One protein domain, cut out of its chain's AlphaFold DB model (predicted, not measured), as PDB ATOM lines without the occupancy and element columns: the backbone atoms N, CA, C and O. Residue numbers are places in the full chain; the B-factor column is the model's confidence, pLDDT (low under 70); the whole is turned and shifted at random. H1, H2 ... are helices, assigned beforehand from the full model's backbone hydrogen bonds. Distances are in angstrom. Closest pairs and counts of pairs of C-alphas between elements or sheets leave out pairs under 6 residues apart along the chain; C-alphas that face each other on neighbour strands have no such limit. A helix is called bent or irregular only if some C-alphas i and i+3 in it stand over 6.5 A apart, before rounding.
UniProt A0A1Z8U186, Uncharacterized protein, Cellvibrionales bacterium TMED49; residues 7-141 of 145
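AT A GLANCE: This is residues 7 to 141 of the 145 residues of an uncharacterized protein of Cellvibrionales bacterium TMED49 (UniProt A0A1Z8U186). A small, loose up-and-down bundle of H4, H6 and H7 forms the body, with H3 slanting across H4 and H7. At one end of the long axis sits the hairpin of H1 and H2 with H8 across H2; at the other end is short H5, and the long link of residues 43 to 68 loops round the outside of H6 and H7. The printed part has 135 residues with eight named helices, H1 to H8 in chain order, and no named strand: all helix. It is compact, with a radius of gyration of the C-alphas of 15.1 A and spans of 45 by 34 by 23 A.

HOW THE PARTS SIT: Start with H1, residues 7 to 15, and H2, residues 19 to 28: this helical hairpin touches at a shallow tilt of 19 degrees, closest at the C-alphas of Asn 13 and Arg 22, 5.7 A apart. Go on to H3, residues 32 to 42, and H4, residues 69 to 80: they touch, closest at C-alphas 33 and 71, 5.1 A, at a steep tilt of 43 degrees. H5, residues 86 to 90, only just touches H4, with 3 pairs of C-alphas within 8 A and only at the corner; the closest C-alphas, 79 and 88, are 5.7 A apart. H6, residues 93 to 106, touches H4 and runs opposite ways at a shallow tilt of 6 degrees; C-alphas 80 and 96 are closest, 6.4 A. H7, residues 109 to 119, forms a helical hairpin with H6, which touches it with residues 103 to 105 alone, closest at C-alphas 104 and 112, 5.1 A. H7 also touches H3, where C-alphas 41 and 118 come closest, 4.3 A. H8, residues 130 to 136, touches H2, closest at C-alphas 23 and 136, 5.3 A, and is apart from H4. Every O i to N i+4 pair is within hydrogen-bond range in H2, H3, H5, H6 and H8, against 4 of 5 in H1, 6 of 7 in H7 and 2 of 8 in H4, where 6 of 9 O i to N i+3 pairs are within range.

IN THESE COORDINATES: Find C-alpha 7 at (5.141, 39.184, -13.662), where H1 begins its 12.6 A; H2 follows with 14.3 A and H3 with 15.4 A. H4 spans 17.6 A and is irregular, C-alphas 75 and 78 being 7.2 A apart. After H5, 6.2 A, look for C-alpha 93 at (-16.137, 46.359, 3.616), from which H6 runs 20.1 A. H7 spans 16.1 A, and H8, 9.8 A, ends at C-alpha 136, (-2.628, 25.165, -20.325).

THE WHOLE: The C-alphas farthest apart are those of Gly 18 and Asn 90, 47.0 A. The printed part has no cut, and H3 to H4 is its long link. Look for low confidence at residues 63 to 68, under 70; the mean pLDDT of the printed part is 92.8.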
ATOM      1  N   HIS A   7       4.932  38.151 -12.643       93.75
ATOM      2  CA  HIS A   7       5.141  39.184 -13.662       93.75
ATOM      3  C   HIS A   7       6.115  38.732 -14.757       93.75
ATOM      4  O   HIS A   7       5.801  38.831 -15.944       93.75
ATOM      5  N   SER A   8       7.276  38.194 -14.369       93.12
ATOM      6  CA  SER A   8       8.296  37.717 -15.304       93.12
ATOM      7  C   SER A   8       7.745  36.595 -16.180       93.12
ATOM      8  O   SER A   8       7.843  36.685 -17.403       93.12
ATOM      9  N   VAL A   9       7.087  35.592 -15.589       94.88
ATOM     10  CA  VAL A   9       6.540  34.459 -16.349       94.88
ATOM     11  C   VAL A   9       5.484  34.912 -17.357       94.88
ATOM     12  O   VAL A   9       5.536  34.502 -18.519       94.88
ATOM     13  N   PHE A  10       4.546  35.766 -16.944       96.44
ATOM     14  CA  PHE A  10       3.469  36.247 -17.809       96.44
ATOM     15  C   PHE A  10       3.976  37.188 -18.913       96.44
ATOM     16  O   PHE A  10       3.577  37.040 -20.070       96.44
ATOM     17  N   SER A  11       4.910  38.087 -18.590       96.00
ATOM     18  CA  SER A  11       5.564  38.988 -19.551       96.00
ATOM     19  C   SER A  11       6.392  38.227 -20.590       96.00
ATOM     20  O   SER A  11       6.371  38.547 -21.779       96.00
ATOM     21  N   GLU A  12       7.108  37.179 -20.174       96.19
ATOM     22  CA  GLU A  12       7.812  36.281 -21.090       96.19
ATOM     23  C   GLU A  12       6.829  35.522 -21.990       96.19
ATOM     24  O   GLU A  12       7.041  35.454 -23.200       96.19
ATOM     25  N   ASN A  13       5.722  35.011 -21.434       97.62
ATOM     26  CA  ASN A  13       4.718  34.283 -22.211       97.62
ATOM     27  C   ASN A  13       4.070  35.140 -23.303       97.62
ATOM     28  O   ASN A  13       3.852  34.658 -24.414       97.62
ATOM     29  N   GLU A  14       3.776  36.407 -23.003       96.88
ATOM     30  CA  GLU A  14       3.208  37.360 -23.959       96.88
ATOM     31  C   GLU A  14       4.104  37.564 -25.192       96.88
ATOM     32  O   GLU A  14       3.598  37.764 -26.299       96.88
ATOM     33  N   LYS A  15       5.429  37.478 -25.023       97.31
ATOM     34  CA  LYS A  15       6.415  37.670 -26.100       97.31
ATOM     35  C   LYS A  15       6.554  36.449 -27.016       97.31
ATOM     36  O   LYS A  15       7.076  36.574 -28.125       97.31
ATOM     37  N   ILE A  16       6.096  35.272 -26.586       97.75
ATOM     38  CA  ILE A  16       6.162  34.040 -27.379       97.75
ATOM     39  C   ILE A  16       5.050  34.053 -28.436       97.75
ATOM     40  O   ILE A  16       3.869  34.193 -28.127       97.75
ATOM     41  N   LYS A  17       5.419  33.871 -29.710       93.94
ATOM     42  CA  LYS A  17       4.468  33.914 -30.836       93.94
ATOM     43  C   LYS A  17       3.641  32.633 -30.985       93.94
ATOM     44  O   LYS A  17       2.463  32.704 -31.321       93.94
ATOM     45  N   GLY A  18       4.259  31.471 -30.777       96.00
ATOM     46  CA  GLY A  18       3.636  30.174 -31.033       96.00
ATOM     47  C   GLY A  18       2.768  29.687 -29.872       96.00
ATOM     48  O   GLY A  18       3.168  29.744 -28.709       96.00
ATOM     49  N   LYS A  19       1.550  29.216 -30.173       94.88
ATOM     50  CA  LYS A  19       0.588  28.767 -29.149       94.88
ATOM     51  C   LYS A  19       1.126  27.580 -28.341       94.88
ATOM     52  O   LYS A  19       0.954  27.553 -27.127       94.88
ATOM     53  N   ILE A  20       1.774  26.620 -29.001       96.75
ATOM     54  CA  ILE A  20       2.310  25.407 -28.361       96.75
ATOM     55  C   ILE A  20       3.431  25.783 -27.387       96.75
ATOM     56  O   ILE A  20       3.454  25.328 -26.247       96.75
ATOM     57  N   GLU A  21       4.317  26.676 -27.809       97.62
ATOM     58  CA  GLU A  21       5.439  27.186 -27.031       97.62
ATOM     59  C   GLU A  21       4.954  28.020 -25.846       97.62
ATOM     60  O   GLU A  21       5.499  27.899 -24.752       97.62
ATOM     61  N   ARG A  22       3.887  28.810 -26.028       97.81
ATOM     62  CA  ARG A  22       3.227  29.526 -24.929       97.81
ATOM     63  C   ARG A  22       2.664  28.566 -23.888       97.81
ATOM     64  O   ARG A  22       2.870  28.793 -22.700       97.81
ATOM     65  N   VAL A  23       1.960  27.516 -24.315       97.44
ATOM     66  CA  VAL A  23       1.420  26.495 -23.404       97.44
ATOM     67  C   VAL A  23       2.555  25.796 -22.658       97.44
ATOM     68  O   VAL A  23       2.495  25.669 -21.436       97.44
ATOM     69  N   ARG A  24       3.616  25.396 -23.370       97.75
ATOM     70  CA  ARG A  24       4.799  24.765 -22.773       97.75
ATOM     71  C   ARG A  24       5.447  25.670 -21.723       97.75
ATOM     72  O   ARG A  24       5.621  25.231 -20.593       97.75
ATOM     73  N   HIS A  25       5.696  26.937 -22.055       97.44
ATOM     74  CA  HIS A  25       6.284  27.920 -21.137       97.44
ATOM     75  C   HIS A  25       5.463  28.102 -19.858       97.44
ATOM     76  O   HIS A  25       6.027  28.131 -18.768       97.44
ATOM     77  N   MET A  26       4.132  28.204 -19.973       96.69
ATOM     78  CA  MET A  26       3.256  28.317 -18.800       96.69
ATOM     79  C   MET A  26       3.345  27.075 -17.912       96.69
ATOM     80  O   MET A  26       3.450  27.205 -16.698       96.69
ATOM     81  N   ARG A  27       3.327  25.877 -18.513       96.12
ATOM     82  CA  ARG A  27       3.398  24.604 -17.780       96.12
ATOM     83  C   ARG A  27       4.745  24.404 -17.090       96.12
ATOM     84  O   ARG A  27       4.769  24.010 -15.932       96.12
ATOM     85  N   GLU A  28       5.846  24.713 -17.770       95.94
ATOM     86  CA  GLU A  28       7.210  24.591 -17.230       95.94
ATOM     87  C   GLU A  28       7.477  25.555 -16.066       95.94
ATOM     88  O   GLU A  28       8.265  25.239 -15.179       95.94
ATOM     89  N   ASN A  29       6.808  26.711 -16.045       94.81
ATOM     90  CA  ASN A  29       6.936  27.711 -14.982       94.81
ATOM     91  C   ASN A  29       5.771  27.676 -13.978       94.81
ATOM     92  O   ASN A  29       5.598  28.621 -13.203       94.81
ATOM     93  N   TYR A  30       4.944  26.626 -13.995       94.88
ATOM     94  CA  TYR A  30       3.797  26.538 -13.101       94.88
ATOM     95  C   TYR A  30       4.234  26.506 -11.634       94.88
ATOM     96  O   TYR A  30       5.182  25.825 -11.247       94.88
ATOM     97  N   THR A  31       3.486  27.225 -10.802       93.88
ATOM     98  CA  THR A  31       3.624  27.211  -9.344       93.88
ATOM     99  C   THR A  31       2.234  27.209  -8.707       93.88
ATOM    100  O   THR A  31       1.289  27.706  -9.325       93.88
ATOM    101  N   PRO A  32       2.076  26.720  -7.463       94.00
ATOM    102  CA  PRO A  32       0.790  26.786  -6.765       94.00
ATOM    103  C   PRO A  32       0.227  28.211  -6.672       94.00
ATOM    104  O   PRO A  32      -0.968  28.418  -6.861       94.00
ATOM    105  N   ALA A  33       1.089  29.213  -6.463       94.38
ATOM    106  CA  ALA A  33       0.679  30.614  -6.444       94.38
ATOM    107  C   ALA A  33       0.145  31.097  -7.799       94.38
ATOM    108  O   ALA A  33      -0.837  31.834  -7.836       94.38
ATOM    109  N   MET A  34       0.749  30.658  -8.911       95.75
ATOM    110  CA  MET A  34       0.203  30.925 -10.243       95.75
ATOM    111  C   MET A  34      -1.201  30.336 -10.380       95.75
ATOM    112  O   MET A  34      -2.091  31.028 -10.862       95.75
ATOM    113  N   GLY A  35      -1.403  29.093  -9.930       95.75
ATOM    114  CA  GLY A  35      -2.719  28.453  -9.932       95.75
ATOM    115  C   GLY A  35      -3.762  29.292  -9.194       95.75
ATOM    116  O   GLY A  35      -4.772  29.657  -9.785       95.75
ATOM    117  N   ILE A  36      -3.454  29.709  -7.961       96.00
ATOM    118  CA  ILE A  36      -4.342  30.553  -7.146       96.00
ATOM    119  C   ILE A  36      -4.625  31.896  -7.833       96.00
ATOM    120  O   ILE A  36      -5.775  32.322  -7.898       96.00
ATOM    121  N   VAL A  37      -3.610  32.566  -8.390       96.81
ATOM    122  CA  VAL A  37      -3.810  33.828  -9.125       96.81
ATOM    123  C   VAL A  37      -4.766  33.635 -10.298       96.81
ATOM    124  O   VAL A  37      -5.698  34.420 -10.464       96.81
ATOM    125  N   LEU A  38      -4.563  32.596 -11.108       97.00
ATOM    126  CA  LEU A  38      -5.397  32.330 -12.279       97.00
ATOM    127  C   LEU A  38      -6.823  31.920 -11.887       97.00
ATOM    128  O   LEU A  38      -7.772  32.363 -12.531       97.00
ATOM    129  N   GLU A  39      -6.978  31.146 -10.816       95.69
ATOM    130  CA  GLU A  39      -8.276  30.747 -10.272       95.69
ATOM    131  C   GLU A  39      -9.071  31.953  -9.768       95.69
ATOM    132  O   GLU A  39     -10.192  32.180 -10.215       95.69
ATOM    133  N   PHE A  40      -8.479  32.798  -8.923       96.38
ATOM    134  CA  PHE A  40      -9.138  34.015  -8.433       96.38
ATOM    135  C   PHE A  40      -9.380  35.060  -9.539       96.38
ATOM    136  O   PHE A  40     -10.174  35.981  -9.352       96.38
ATOM    137  N   THR A  41      -8.714  34.931 -10.691       96.44
ATOM    138  CA  THR A  41      -8.942  35.793 -11.861       96.44
ATOM    139  C   THR A  41     -10.113  35.317 -12.718       96.44
ATOM    140  O   THR A  41     -10.914  36.135 -13.173       96.44
ATOM    141  N   TYR A  42     -10.173  34.016 -13.025       95.81
ATOM    142  CA  TYR A  42     -11.010  33.485 -14.108       95.81
ATOM    143  C   TYR A  42     -12.106  32.514 -13.659       95.81
ATOM    144  O   TYR A  42     -12.998  32.229 -14.463       95.81
ATOM    145  N   ASN A  43     -12.055  32.003 -12.427       94.56
ATOM    146  CA  ASN A  43     -13.134  31.202 -11.862       94.56
ATOM    147  C   ASN A  43     -14.198  32.132 -11.263       94.56
ATOM    148  O   ASN A  43     -13.954  32.796 -10.254       94.56
ATOM    149  N   THR A  44     -15.380  32.174 -11.877       91.12
ATOM    150  CA  THR A  44     -16.466  33.086 -11.479       91.12
ATOM    151  C   THR A  44     -17.083  32.749 -10.118       91.12
ATOM    152  O   THR A  44     -17.722  33.613  -9.514       91.12
ATOM    153  N   ALA A  45     -16.820  31.552  -9.580       91.75
ATOM    154  CA  ALA A  45     -17.176  31.189  -8.211       91.75
ATOM    155  C   ALA A  45     -16.512  32.108  -7.161       91.75
ATOM    156  O   ALA A  45     -17.084  32.355  -6.099       91.75
ATOM    157  N   ASN A  46     -15.333  32.666  -7.465       92.81
ATOM    158  CA  ASN A  46     -14.626  33.609  -6.601       92.81
ATOM    159  C   ASN A  46     -15.165  35.034  -6.790       92.81
ATOM    160  O   ASN A  46     -14.595  35.851  -7.516       92.81
ATOM    161  N   LYS A  47     -16.282  35.354  -6.129       93.75
ATOM    162  CA  LYS A  47     -16.890  36.689  -6.225       93.75
ATOM    163  C   LYS A  47     -16.134  37.708  -5.380       93.75
ATOM    164  O   LYS A  47     -16.190  37.658  -4.154       93.75
ATOM    165  N   TRP A  48     -15.458  38.652  -6.028       95.69
ATOM    166  CA  TRP A  48     -14.770  39.757  -5.361       95.69
ATOM    167  C   TRP A  48     -15.758  40.704  -4.671       95.69
ATOM    168  O   TRP A  48     -16.715  41.173  -5.282       95.69
ATOM    169  N   LEU A  49     -15.486  41.027  -3.408       96.06
ATOM    170  CA  LEU A  49     -16.263  41.958  -2.583       96.06
ATOM    171  C   LEU A  49     -15.563  43.322  -2.451       96.06
ATOM    172  O   LEU A  49     -15.631  43.965  -1.401       96.06
ATOM    173  N   LEU A  50     -14.832  43.723  -3.493       95.62
ATOM    174  CA  LEU A  50     -14.111  44.993  -3.581       95.62
ATOM    175  C   LEU A  50     -14.829  45.959  -4.536       95.62
ATOM    176  O   LEU A  50     -15.435  45.508  -5.514       95.62
ATOM    177  N   PRO A  51     -14.718  47.282  -4.327       93.19
ATOM    178  CA  PRO A  51     -15.226  48.267  -5.274       93.19
ATOM    179  C   PRO A  51     -14.623  48.117  -6.680       93.19
ATOM    180  O   PRO A  51     -13.492  47.650  -6.874       93.19
ATOM    181  N   LYS A  52     -15.380  48.561  -7.690       90.50
ATOM    182  CA  LYS A  52     -14.891  48.657  -9.074       90.50
ATOM    183  C   LYS A  52     -13.834  49.754  -9.204       90.50
ATOM    184  O   LYS A  52     -13.890  50.760  -8.505       90.50
ATOM    185  N   GLY A  53     -12.912  49.587 -10.153       90.56
ATOM    186  CA  GLY A  53     -11.864  50.578 -10.427       90.56
ATOM    187  C   GLY A  53     -10.617  50.418  -9.554       90.56
ATOM    188  O   GLY A  53     -10.482  49.450  -8.815       90.56
ATOM    189  N   VAL A  54      -9.661  51.332  -9.685       93.69
ATOM    190  CA  VAL A  54      -8.372  51.247  -8.982       93.69
ATOM    191  C   VAL A  54      -8.440  52.129  -7.730       93.69
ATOM    192  O   VAL A  54      -8.676  53.328  -7.888       93.69
ATOM    193  N   PRO A  55      -8.264  51.581  -6.512       94.50
ATOM    194  CA  PRO A  55      -8.230  52.402  -5.306       94.50
ATOM    195  C   PRO A  55      -6.983  53.301  -5.310       94.50
ATOM    196  O   PRO A  55      -5.989  52.966  -5.959       94.50
ATOM    197  N   PRO A  56      -6.992  54.436  -4.595       94.56
ATOM    198  CA  PRO A  56      -5.778  55.213  -4.391       94.56
ATOM    199  C   PRO A  56      -4.811  54.408  -3.511       94.56
ATOM    200  O   PRO A  56      -5.133  54.084  -2.373       94.56
ATOM    201  N   TYR A  57      -3.634  54.083  -4.042       95.88
ATOM    202  CA  TYR A  57      -2.569  53.398  -3.310       95.88
ATOM    203  C   TYR A  57      -1.217  54.011  -3.672       95.88
ATOM    204  O   TYR A  57      -1.010  54.488  -4.796       95.88
ATOM    205  N   LYS A  58      -0.281  54.004  -2.728       95.25
ATOM    206  CA  LYS A  58       1.110  54.365  -2.982       95.25
ATOM    207  C   LYS A  58       1.822  53.200  -3.662       95.25
ATOM    208  O   LYS A  58       1.967  52.123  -3.097       95.25
ATOM    209  N   LYS A  59       2.315  53.425  -4.876       93.12
ATOM    210  CA  LYS A  59       3.100  52.413  -5.591       93.12
ATOM    211  C   LYS A  59       4.374  52.080  -4.827       93.12
ATOM    212  O   LYS A  59       5.086  52.986  -4.386       93.12
ATOM    213  N   ASN A  60       4.676  50.791  -4.728       88.25
ATOM    214  CA  ASN A  60       5.973  50.356  -4.254       88.25
ATOM    215  C   ASN A  60       7.004  50.497  -5.382       88.25
ATOM    216  O   ASN A  60       6.978  49.746  -6.358       88.25
ATOM    217  N   GLU A  61       7.895  51.477  -5.248       80.75
ATOM    218  CA  GLU A  61       8.991  51.734  -6.192       80.75
ATOM    219  C   GLU A  61      10.270  50.958  -5.842       80.75
ATOM    220  O   GLU A  61      11.289  51.121  -6.514       80.75
ATOM    221  N   ILE A  62      10.248  50.134  -4.784       72.50
ATOM    222  CA  ILE A  62      11.415  49.345  -4.393       72.50
ATOM    223  C   ILE A  62      11.782  48.418  -5.562       72.50
ATOM    224  O   ILE A  62      10.940  47.629  -6.001       72.50
ATOM    225  N   PRO A  63      13.029  48.501  -6.069       61.16
ATOM    226  CA  PRO A  63      13.472  47.691  -7.187       61.16
ATOM    227  C   PRO A  63      13.303  46.197  -6.928       61.16
ATOM    228  O   PRO A  63      13.328  45.726  -5.793       61.16
ATOM    229  N   TRP A  64      13.185  45.481  -8.040       59.97
ATOM    230  CA  TRP A  64      12.904  44.061  -8.237       59.97
ATOM    231  C   TRP A  64      13.891  43.058  -7.574       59.97
ATOM    232  O   TRP A  64      14.296  42.074  -8.182       59.97
ATOM    233  N   ASP A  65      14.312  43.264  -6.330       56.91
ATOM    234  CA  ASP A  65      15.174  42.311  -5.612       56.91
ATOM    235  C   ASP A  65      14.358  41.289  -4.795       56.91
ATOM    236  O   ASP A  65      14.847  40.232  -4.399       56.91
ATOM    237  N   ASN A  66      13.062  41.558  -4.585       53.56
ATOM    238  CA  ASN A  66      12.194  40.696  -3.788       53.56
ATOM    239  C   ASN A  66      11.453  39.686  -4.674       53.56
ATOM    240  O   ASN A  66      10.401  39.952  -5.258       53.56
ATOM    241  N   GLN A  67      12.055  38.509  -4.802       61.12
ATOM    242  CA  GLN A  67      11.541  37.384  -5.573       61.12
ATOM    243  C   GLN A  67      10.184  36.917  -5.015       61.12
ATOM    244  O   GLN A  67      10.117  36.244  -3.994       61.12
ATOM    245  N   GLY A  68       9.095  37.254  -5.712       68.44
ATOM    246  CA  GLY A  68       7.791  36.611  -5.546       68.44
ATOM    247  C   GLY A  68       7.007  36.986  -4.287       68.44
ATOM    248  O   GLY A  68       6.383  36.115  -3.689       68.44
ATOM    249  N   GLN A  69       6.955  38.262  -3.900       82.81
ATOM    250  CA  GLN A  69       6.058  38.683  -2.814       82.81
ATOM    251  C   GLN A  69       4.600  38.297  -3.083       82.81
ATOM    252  O   GLN A  69       3.921  37.800  -2.182       82.81
ATOM    253  N   LEU A  70       4.146  38.405  -4.337       90.00
ATOM    254  CA  LEU A  70       2.812  37.947  -4.712       90.00
ATOM    255  C   LEU A  70       2.599  36.459  -4.415       90.00
ATOM    256  O   LEU A  70       1.506  36.092  -3.995       90.00
ATOM    257  N   HIS A  71       3.633  35.613  -4.545       90.69
ATOM    258  CA  HIS A  71       3.541  34.184  -4.205       90.69
ATOM    259  C   HIS A  71       3.192  33.958  -2.739       90.69
ATOM    260  O   HIS A  71       2.517  32.986  -2.410       90.69
ATOM    261  N   HIS A  72       3.634  34.847  -1.857       90.25
ATOM    262  CA  HIS A  72       3.298  34.777  -0.445       90.25
ATOM    263  C   HIS A  72       1.907  35.357  -0.176       90.25
ATOM    264  O   HIS A  72       1.149  34.775   0.604       90.25
ATOM    265  N   GLU A  73       1.546  36.460  -0.827       93.25
ATOM    266  CA  GLU A  73       0.275  37.150  -0.590       93.25
ATOM    267  C   GLU A  73      -0.958  36.374  -1.086       93.25
ATOM    268  O   GLU A  73      -2.042  36.571  -0.532       93.25
ATOM    269  N   VAL A  74      -0.816  35.422  -2.026       95.44
ATOM    270  CA  VAL A  74      -1.956  34.641  -2.565       95.44
ATOM    271  C   VAL A  74      -2.827  33.983  -1.490       95.44
ATOM    272  O   VAL A  74      -4.041  33.877  -1.644       95.44
ATOM    273  N   ARG A  75      -2.233  33.598  -0.351       94.50
ATOM    274  CA  ARG A  75      -2.947  32.969   0.773       94.50
ATOM    275  C   ARG A  75      -3.985  33.882   1.424       94.50
ATOM    276  O   ARG A  75      -4.792  33.404   2.208       94.50
ATOM    277  N   ARG A  76      -3.925  35.192   1.173       95.75
ATOM    278  CA  ARG A  76      -4.822  36.203   1.746       95.75
ATOM    279  C   ARG A  76      -5.951  36.596   0.796       95.75
ATOM    280  O   ARG A  76      -6.848  37.306   1.235       95.75
ATOM    281  N   PHE A  77      -5.956  36.130  -0.456       96.62
ATOM    282  CA  PHE A  77      -6.964  36.544  -1.440       96.62
ATOM    283  C   PHE A  77      -8.396  36.201  -1.037       96.62
ATOM    284  O   PHE A  77      -9.300  36.978  -1.328       96.62
ATOM    285  N   TYR A  78      -8.598  35.110  -0.292       96.12
ATOM    286  CA  TYR A  78      -9.915  34.740   0.235       96.12
ATOM    287  C   TYR A  78     -10.557  35.850   1.086       96.12
ATOM    288  O   TYR A  78     -11.776  35.947   1.154       96.12
ATOM    289  N   LEU A  79      -9.769  36.737   1.711       97.12
ATOM    290  CA  LEU A  79     -10.300  37.870   2.479       97.12
ATOM    291  C   LEU A  79     -11.061  38.872   1.599       97.12
ATOM    292  O   LEU A  79     -11.883  39.639   2.102       97.12
ATOM    293  N   PHE A  80     -10.782  38.877   0.294       97.19
ATOM    294  CA  PHE A  80     -11.346  39.815  -0.670       97.19
ATOM    295  C   PHE A  80     -12.517  39.246  -1.473       97.19
ATOM    296  O   PHE A  80     -13.110  39.976  -2.268       97.19
ATOM    297  N   THR A  81     -12.863  37.974  -1.272       96.19
ATOM    298  CA  THR A  81     -13.958  37.292  -1.967       96.19
ATOM    299  C   THR A  81     -15.058  36.855  -1.006       96.19
ATOM    300  O   THR A  81     -14.851  36.766   0.206       96.19
ATOM    301  N   GLU A  82     -16.237  36.564  -1.554       94.44
ATOM    302  CA  GLU A  82     -17.339  35.925  -0.835       94.44
ATOM    303  C   GLU A  82     -16.892  34.577  -0.247       94.44
ATOM    304  O   GLU A  82     -16.114  33.834  -0.850       94.44
ATOM    305  N   GLY A  83     -17.359  34.268   0.960       93.62
ATOM    306  CA  GLY A  83     -17.078  33.003   1.622       93.62
ATOM    307  C   GLY A  83     -17.470  33.007   3.093       93.62
ATOM    308  O   GLY A  83     -17.890  34.018   3.652       93.62
ATOM    309  N   ASN A  84     -17.344  31.836   3.712       92.44
ATOM    310  CA  ASN A  84     -17.941  31.547   5.014       92.44
ATOM    311  C   ASN A  84     -16.916  31.345   6.129       92.44
ATOM    312  O   ASN A  84     -17.281  30.834   7.183       92.44
ATOM    313  N   THR A  85     -15.648  31.721   5.946       95.44
ATOM    314  CA  THR A  85     -14.672  31.664   7.049       95.44
ATOM    315  C   THR A  85     -14.985  32.713   8.116       95.44
ATOM    316  O   THR A  85     -15.551  33.766   7.820       95.44
ATOM    317  N   ASP A  86     -14.581  32.467   9.364       95.00
ATOM    318  CA  ASP A  86     -14.783  33.426  10.459       95.00
ATOM    319  C   ASP A  86     -14.145  34.788  10.148       95.00
ATOM    320  O   ASP A  86     -14.724  35.829  10.455       95.00
ATOM    321  N   ALA A  87     -12.984  34.794   9.484       93.50
ATOM    322  CA  ALA A  87     -12.327  36.020   9.051       93.50
ATOM    323  C   ALA A  87     -13.175  36.793   8.028       93.50
ATOM    324  O   ALA A  87     -13.358  37.993   8.195       93.50
ATOM    325  N   GLN A  88     -13.737  36.125   7.014       94.94
ATOM    326  CA  GLN A  88     -14.582  36.774   6.002       94.94
ATOM    327  C   GLN A  88     -15.883  37.327   6.597       94.94
ATOM    328  O   GLN A  88     -16.249  38.459   6.286       94.94
ATOM    329  N   ARG A  89     -16.554  36.572   7.482       92.44
ATOM    330  CA  ARG A  89     -17.836  36.988   8.087       92.44
ATOM    331  C   ARG A  89     -17.701  38.203   9.007       92.44
ATOM    332  O   ARG A  89     -18.644  38.975   9.135       92.44
ATOM    333  N   ASN A  90     -16.540  38.371   9.639       94.19
ATOM    334  CA  ASN A  90     -16.271  39.480  10.556       94.19
ATOM    335  C   ASN A  90     -15.562  40.672   9.887       94.19
ATOM    336  O   ASN A  90     -15.332  41.693  10.535       94.19
ATOM    337  N   LEU A  91     -15.189  40.560   8.607       95.56
ATOM    338  CA  LEU A  91     -14.475  41.612   7.893       95.56
ATOM    339  C   LEU A  91     -15.457  42.610   7.272       95.56
ATOM    340  O   LEU A  91     -16.185  42.279   6.337       95.56
ATOM    341  N   THR A  92     -15.439  43.848   7.766       96.50
ATOM    342  CA  THR A  92     -16.225  44.945   7.186       96.50
ATOM    343  C   THR A  92     -15.676  45.361   5.822       96.50
ATOM    344  O   THR A  92     -14.477  45.232   5.565       96.50
ATOM    345  N   ASP A  93     -16.530  45.920   4.963       95.62
ATOM    346  CA  ASP A  93     -16.137  46.359   3.616       95.62
ATOM    347  C   ASP A  93     -15.003  47.392   3.651       95.62
ATOM    348  O   ASP A  93     -14.008  47.239   2.944       95.62
ATOM    349  N   LEU A  94     -15.089  48.376   4.556       96.19
ATOM    350  CA  LEU A  94     -14.036  49.378   4.749       96.19
ATOM    351  C   LEU A  94     -12.700  48.726   5.128       96.19
ATOM    352  O   LEU A  94     -11.656  49.071   4.578       96.19
ATOM    353  N   ARG A  95     -12.717  47.755   6.052       97.12
ATOM    354  CA  ARG A  95     -11.491  47.067   6.469       97.12
ATOM    355  C   ARG A  95     -10.941  46.182   5.355       97.12
ATOM    356  O   ARG A  95      -9.724  46.105   5.209       97.12
ATOM    357  N   ARG A  96     -11.809  45.537   4.570       97.50
ATOM    358  CA  ARG A  96     -11.427  44.736   3.401       97.50
ATOM    359  C   ARG A  96     -10.706  45.591   2.365       97.50
ATOM    360  O   ARG A  96      -9.641  45.192   1.901       97.50
ATOM    361  N   GLU A  97     -11.246  46.766   2.057       97.00
ATOM    362  CA  GLU A  97     -10.620  47.714   1.138       97.00
ATOM    363  C   GLU A  97      -9.277  48.220   1.678       97.00
ATOM    364  O   GLU A  97      -8.291  48.191   0.948       97.00
ATOM    365  N   SER A  98      -9.186  48.574   2.969       97.38
ATOM    366  CA  SER A  98      -7.902  48.955   3.581       97.38
ATOM    367  C   SER A  98      -6.855  47.840   3.474       97.38
ATOM    368  O   SER A  98      -5.735  48.099   3.058       97.38
ATOM    369  N   LEU A  99      -7.216  46.586   3.776       97.12
ATOM    370  CA  LEU A  99      -6.296  45.445   3.656       97.12
ATOM    371  C   LEU A  99      -5.853  45.190   2.211       97.12
ATOM    372  O   LEU A  99      -4.749  44.690   1.989       97.12
ATOM    373  N   PHE A 100      -6.724  45.477   1.244       97.44
ATOM    374  CA  PHE A 100      -6.404  45.363  -0.171       97.44
ATOM    375  C   PHE A 100      -5.423  46.456  -0.603       97.44
ATOM    376  O   PHE A 100      -4.431  46.146  -1.256       97.44
ATOM    377  N   ILE A 101      -5.651  47.704  -0.182       97.38
ATOM    378  CA  ILE A 101      -4.718  48.819  -0.400       97.38
ATOM    379  C   ILE A 101      -3.363  48.496   0.233       97.38
ATOM    380  O   ILE A 101      -2.363  48.513  -0.474       97.38
ATOM    381  N   ASP A 102      -3.334  48.076   1.502       96.25
ATOM    382  CA  ASP A 102      -2.099  47.680   2.192       96.25
ATOM    383  C   ASP A 102      -1.334  46.606   1.397       96.25
ATOM    384  O   ASP A 102      -0.109  46.641   1.298       96.25
ATOM    385  N   MET A 103      -2.034  45.631   0.806       95.81
ATOM    386  CA  MET A 103      -1.402  44.605  -0.030       95.81
ATOM    387  C   MET A 103      -0.812  45.199  -1.316       95.81
ATOM    388  O   MET A 103       0.317  44.862  -1.670       95.81
ATOM    389  N   LEU A 104      -1.534  46.094  -1.995       95.44
ATOM    390  CA  LEU A 104      -1.045  46.772  -3.201       95.44
ATOM    391  C   LEU A 104       0.198  47.626  -2.929       95.44
ATOM    392  O   LEU A 104       1.110  47.632  -3.749       95.44
ATOM    393  N   GLU A 105       0.244  48.327  -1.795       94.75
ATOM    394  CA  GLU A 105       1.375  49.188  -1.422       94.75
ATOM    395  C   GLU A 105       2.626  48.402  -1.022       94.75
ATOM    396  O   GLU A 105       3.735  48.933  -1.071       94.75
ATOM    397  N   ASN A 106       2.466  47.133  -0.634       92.00
ATOM    398  CA  ASN A 106       3.590  46.267  -0.298       92.00
ATOM    399  C   ASN A 106       4.150  45.525  -1.517       92.00
ATOM    400  O   ASN A 106       5.354  45.299  -1.556       92.00
ATOM    401  N   LEU A 107       3.323  45.191  -2.511       91.88
ATOM    402  CA  LEU A 107       3.754  44.489  -3.725       91.88
ATOM    403  C   LEU A 107       4.555  45.397  -4.672       91.88
ATOM    404  O   LEU A 107       4.207  46.572  -4.797       91.88
ATOM    405  N   PRO A 108       5.543  44.868  -5.429       90.88
ATOM    406  CA  PRO A 108       6.139  45.594  -6.552       90.88
ATOM    407  C   PRO A 108       5.055  46.085  -7.521       90.88
ATOM    408  O   PRO A 108       4.073  45.368  -7.749       90.88
ATOM    409  N   ASP A 109       5.223  47.272  -8.118       91.62
ATOM    410  CA  ASP A 109       4.194  47.910  -8.964       91.62
ATOM    411  C   ASP A 109       3.671  46.977 -10.075       91.62
ATOM    412  O   ASP A 109       2.483  46.969 -10.401       91.62
ATOM    413  N   GLU A 110       4.530  46.137 -10.647       91.88
ATOM    414  CA  GLU A 110       4.159  45.165 -11.671       91.88
ATOM    415  C   GLU A 110       3.281  44.025 -11.143       91.88
ATOM    416  O   GLU A 110       2.359  43.602 -11.843       91.88
ATOM    417  N   GLU A 111       3.524  43.536  -9.924       92.19
ATOM    418  CA  GLU A 111       2.700  42.503  -9.283       92.19
ATOM    419  C   GLU A 111       1.402  43.091  -8.709       92.19
ATOM    420  O   GLU A 111       0.349  42.460  -8.808       92.19
ATOM    421  N   ALA A 112       1.424  44.337  -8.226       94.25
ATOM    422  CA  ALA A 112       0.218  45.073  -7.848       94.25
ATOM    423  C   ALA A 112      -0.750  45.209  -9.041       94.25
ATOM    424  O   ALA A 112      -1.957  44.996  -8.902       94.25
ATOM    425  N   LYS A 113      -0.233  45.459 -10.253       94.75
ATOM    426  CA  LYS A 113      -1.040  45.464 -11.491       94.75
ATOM    427  C   LYS A 113      -1.648  44.101 -11.820       94.75
ATOM    428  O   LYS A 113      -2.722  44.061 -12.419       94.75
ATOM    429  N   ILE A 114      -0.996  42.995 -11.444       95.94
ATOM    430  CA  ILE A 114      -1.596  41.656 -11.556       95.94
ATOM    431  C   ILE A 114      -2.822  41.608 -10.657       95.94
ATOM    432  O   ILE A 114      -3.909  41.360 -11.167       95.94
ATOM    433  N   LEU A 115      -2.666  41.925  -9.369       95.81
ATOM    434  CA  LEU A 115      -3.748  41.886  -8.384       95.81
ATOM    435  C   LEU A 115      -4.939  42.783  -8.772       95.81
ATOM    436  O   LEU A 115      -6.091  42.366  -8.668       95.81
ATOM    437  N   LEU A 116      -4.675  43.979  -9.307       96.38
ATOM    438  CA  LEU A 116      -5.710  44.851  -9.872       96.38
ATOM    439  C   LEU A 116      -6.410  44.227 -11.087       96.38
ATOM    440  O   LEU A 116      -7.621  44.363 -11.233       96.38
ATOM    441  N   GLY A 117      -5.671  43.539 -11.958       95.75
ATOM    442  CA  GLY A 117      -6.241  42.828 -13.102       95.75
ATOM    443  C   GLY A 117      -7.082  41.614 -12.704       95.75
ATOM    444  O   GLY A 117      -8.049  41.298 -13.395       95.75
ATOM    445  N   MET A 118      -6.756  40.954 -11.586       95.50
ATOM    446  CA  MET A 118      -7.483  39.778 -11.091       95.50
ATOM    447  C   MET A 118      -8.950  40.098 -10.801       95.50
ATOM    448  O   MET A 118      -9.831  39.401 -11.297       95.50
ATOM    449  N   LYS A 119      -9.220  41.185 -10.062       92.81
ATOM    450  CA  LYS A 119     -10.588  41.559  -9.661       92.81
ATOM    451  C   LYS A 119     -11.487  41.967 -10.833       92.81
ATOM    452  O   LYS A 119     -12.705  41.921 -10.723       92.81
ATOM    453  N   GLU A 120     -10.882  42.374 -11.949       91.62
ATOM    454  CA  GLU A 120     -11.573  42.736 -13.192       91.62
ATOM    455  C   GLU A 120     -11.536  41.587 -14.226       91.62
ATOM    456  O   GLU A 120     -11.866  41.787 -15.397       91.62
ATOM    457  N   SER A 121     -11.071  40.393 -13.824       91.69
ATOM    458  CA  SER A 121     -10.861  39.212 -14.677       91.69
ATOM    459  C   SER A 121     -10.025  39.484 -15.938       91.69
ATOM    460  O   SER A 121     -10.160  38.815 -16.968       91.69
ATOM    461  N   LYS A 122      -9.138  40.482 -15.874       92.94
ATOM    462  CA  LYS A 122      -8.344  40.977 -16.998       92.94
ATOM    463  C   LYS A 122      -6.921  41.294 -16.553       92.94
ATOM    464  O   LYS A 122      -6.590  42.428 -16.209       92.94
ATOM    465  N   LEU A 123      -6.062  40.280 -16.619       96.25
ATOM    466  CA  LEU A 123      -4.634  40.446 -16.357       96.25
ATOM    467  C   LEU A 123      -3.982  41.411 -17.366       96.25
ATOM    468  O   LEU A 123      -4.381  41.441 -18.535       96.25
ATOM    469  N   PRO A 124      -2.942  42.162 -16.957       95.50
ATOM    470  CA  PRO A 124      -2.280  43.167 -17.791       95.50
ATOM    471  C   PRO A 124      -1.309  42.567 -18.833       95.50
ATOM    472  O   PRO A 124      -0.298  43.185 -19.148       95.50
ATOM    473  N   TYR A 125      -1.602  41.380 -19.379       96.50
ATOM    474  CA  TYR A 125      -0.758  40.675 -20.356       96.50
ATOM    475  C   TYR A 125      -1.593  40.151 -21.522       96.50
ATOM    476  O   TYR A 125      -2.652  39.543 -21.330       96.50
ATOM    477  N   LYS A 126      -1.123  40.329 -22.761       93.75
ATOM    478  CA  LYS A 126      -1.878  39.880 -23.938       93.75
ATOM    479  C   LYS A 126      -1.902  38.356 -24.070       93.75
ATOM    480  O   LYS A 126      -0.890  37.655 -24.007       93.75
ATOM    481  N   GLY A 127      -3.088  37.832 -24.368       92.25
ATOM    482  CA  GLY A 127      -3.300  36.417 -24.681       92.25
ATOM    483  C   GLY A 127      -3.348  35.488 -23.467       92.25
ATOM    484  O   GLY A 127      -3.612  34.303 -23.650       92.25
ATOM    485  N   ILE A 128      -3.178  36.004 -22.248       95.56
ATOM    486  CA  ILE A 128      -3.499  35.264 -21.027       95.56
ATOM    487  C   ILE A 128      -4.995  35.459 -20.773       95.56
ATOM    488  O   ILE A 128      -5.439  36.509 -20.323       95.56
ATOM    489  N   THR A 129      -5.793  34.481 -21.190       95.19
ATOM    490  CA  THR A 129      -7.264  34.500 -21.119       95.19
ATOM    491  C   THR A 129      -7.757  33.206 -20.485       95.19
ATOM    492  O   THR A 129      -7.053  32.203 -20.581       95.19
ATOM    493  N   LYS A 130      -8.979  33.177 -19.929       94.25
ATOM    494  CA  LYS A 130      -9.593  31.949 -19.377       94.25
ATOM    495  C   LYS A 130      -9.446  30.750 -20.325       94.25
ATOM    496  O   LYS A 130      -8.966  29.701 -19.917       94.25
ATOM    497  N   LYS A 131      -9.742  30.939 -21.617       94.00
ATOM    498  CA  LYS A 131      -9.598  29.897 -22.651       94.00
ATOM    499  C   LYS A 131      -8.155  29.405 -22.804       94.00
ATOM    500  O   LYS A 131      -7.920  28.207 -22.880       94.00
ATOM    501  N   PHE A 132      -7.185  30.317 -22.844       95.88
ATOM    502  CA  PHE A 132      -5.773  29.936 -22.918       95.88
ATOM    503  C   PHE A 132      -5.315  29.190 -21.655       95.88
ATOM    504  O   PHE A 132      -4.556  28.230 -21.753       95.88
ATOM    505  N   ILE A 133      -5.800  29.590 -20.479       95.75
ATOM    506  CA  ILE A 133      -5.496  28.913 -19.214       95.75
ATOM    507  C   ILE A 133      -6.113  27.512 -19.156       95.75
ATOM    508  O   ILE A 133      -5.429  26.588 -18.732       95.75
ATOM    509  N   MET A 134      -7.333  27.322 -19.659       94.56
ATOM    510  CA  MET A 134      -7.947  25.997 -19.830       94.56
ATOM    511  C   MET A 134      -7.124  25.091 -20.760       94.56
ATOM    512  O   MET A 134      -6.924  23.922 -20.443       94.56
ATOM    513  N   ASP A 135      -6.569  25.632 -21.852       94.31
ATOM    514  CA  ASP A 135      -5.642  24.886 -22.721       94.31
ATOM    515  C   ASP A 135      -4.338  24.514 -21.975       94.31
ATOM    516  O   ASP A 135      -3.763  23.438 -22.173       94.31
ATOM    517  N   CYS A 136      -3.845  25.401 -21.103       95.25
ATOM    518  CA  CYS A 136      -2.628  25.165 -20.325       95.25
ATOM    519  C   CYS A 136      -2.837  24.143 -19.202       95.25
ATOM    520  O   CYS A 136      -2.001  23.258 -19.040       95.25
ATOM    521  N   PHE A 137      -3.930  24.241 -18.451       94.69
ATOM    522  CA  PHE A 137      -4.144  23.528 -17.192       94.69
ATOM    523  C   PHE A 137      -5.581  22.989 -17.104       94.69
ATOM    524  O   PHE A 137      -6.355  23.451 -16.266       94.69
ATOM    525  N   PRO A 138      -5.966  22.019 -17.954       89.81
ATOM    526  CA  PRO A 138      -7.351  21.557 -18.034       89.81
ATOM    527  C   PRO A 138      -7.883  21.055 -16.686       89.81
ATOM    528  O   PRO A 138      -8.953  21.491 -16.280       89.81
ATOM    529  N   GLY A 139      -7.093  20.265 -15.946       89.94
ATOM    530  CA  GLY A 139      -7.490  19.708 -14.644       89.94
ATOM    531  C   GLY A 139      -7.750  20.744 -13.542       89.94
ATOM    532  O   GLY A 139      -8.546  20.504 -12.646       89.94
ATOM    533  N   MET A 140      -7.110  21.917 -13.607       87.69
ATOM    534  CA  MET A 140      -7.350  23.005 -12.644       87.69
ATOM    535  C   MET A 140      -8.676  23.723 -12.920       87.69
ATOM    536  O   MET A 140      -9.288  24.276 -12.012       87.69
ATOM    537  N   CYS A 141      -9.101  23.728 -14.182       86.56
ATOM    538  CA  CYS A 141     -10.230  24.511 -14.665       86.56
ATOM    539  C   CYS A 141     -11.527  23.698 -14.780       86.56
ATOM    540  O   CYS A 141     -12.527  24.248 -15.232       86.56
TER     541      CYS A 141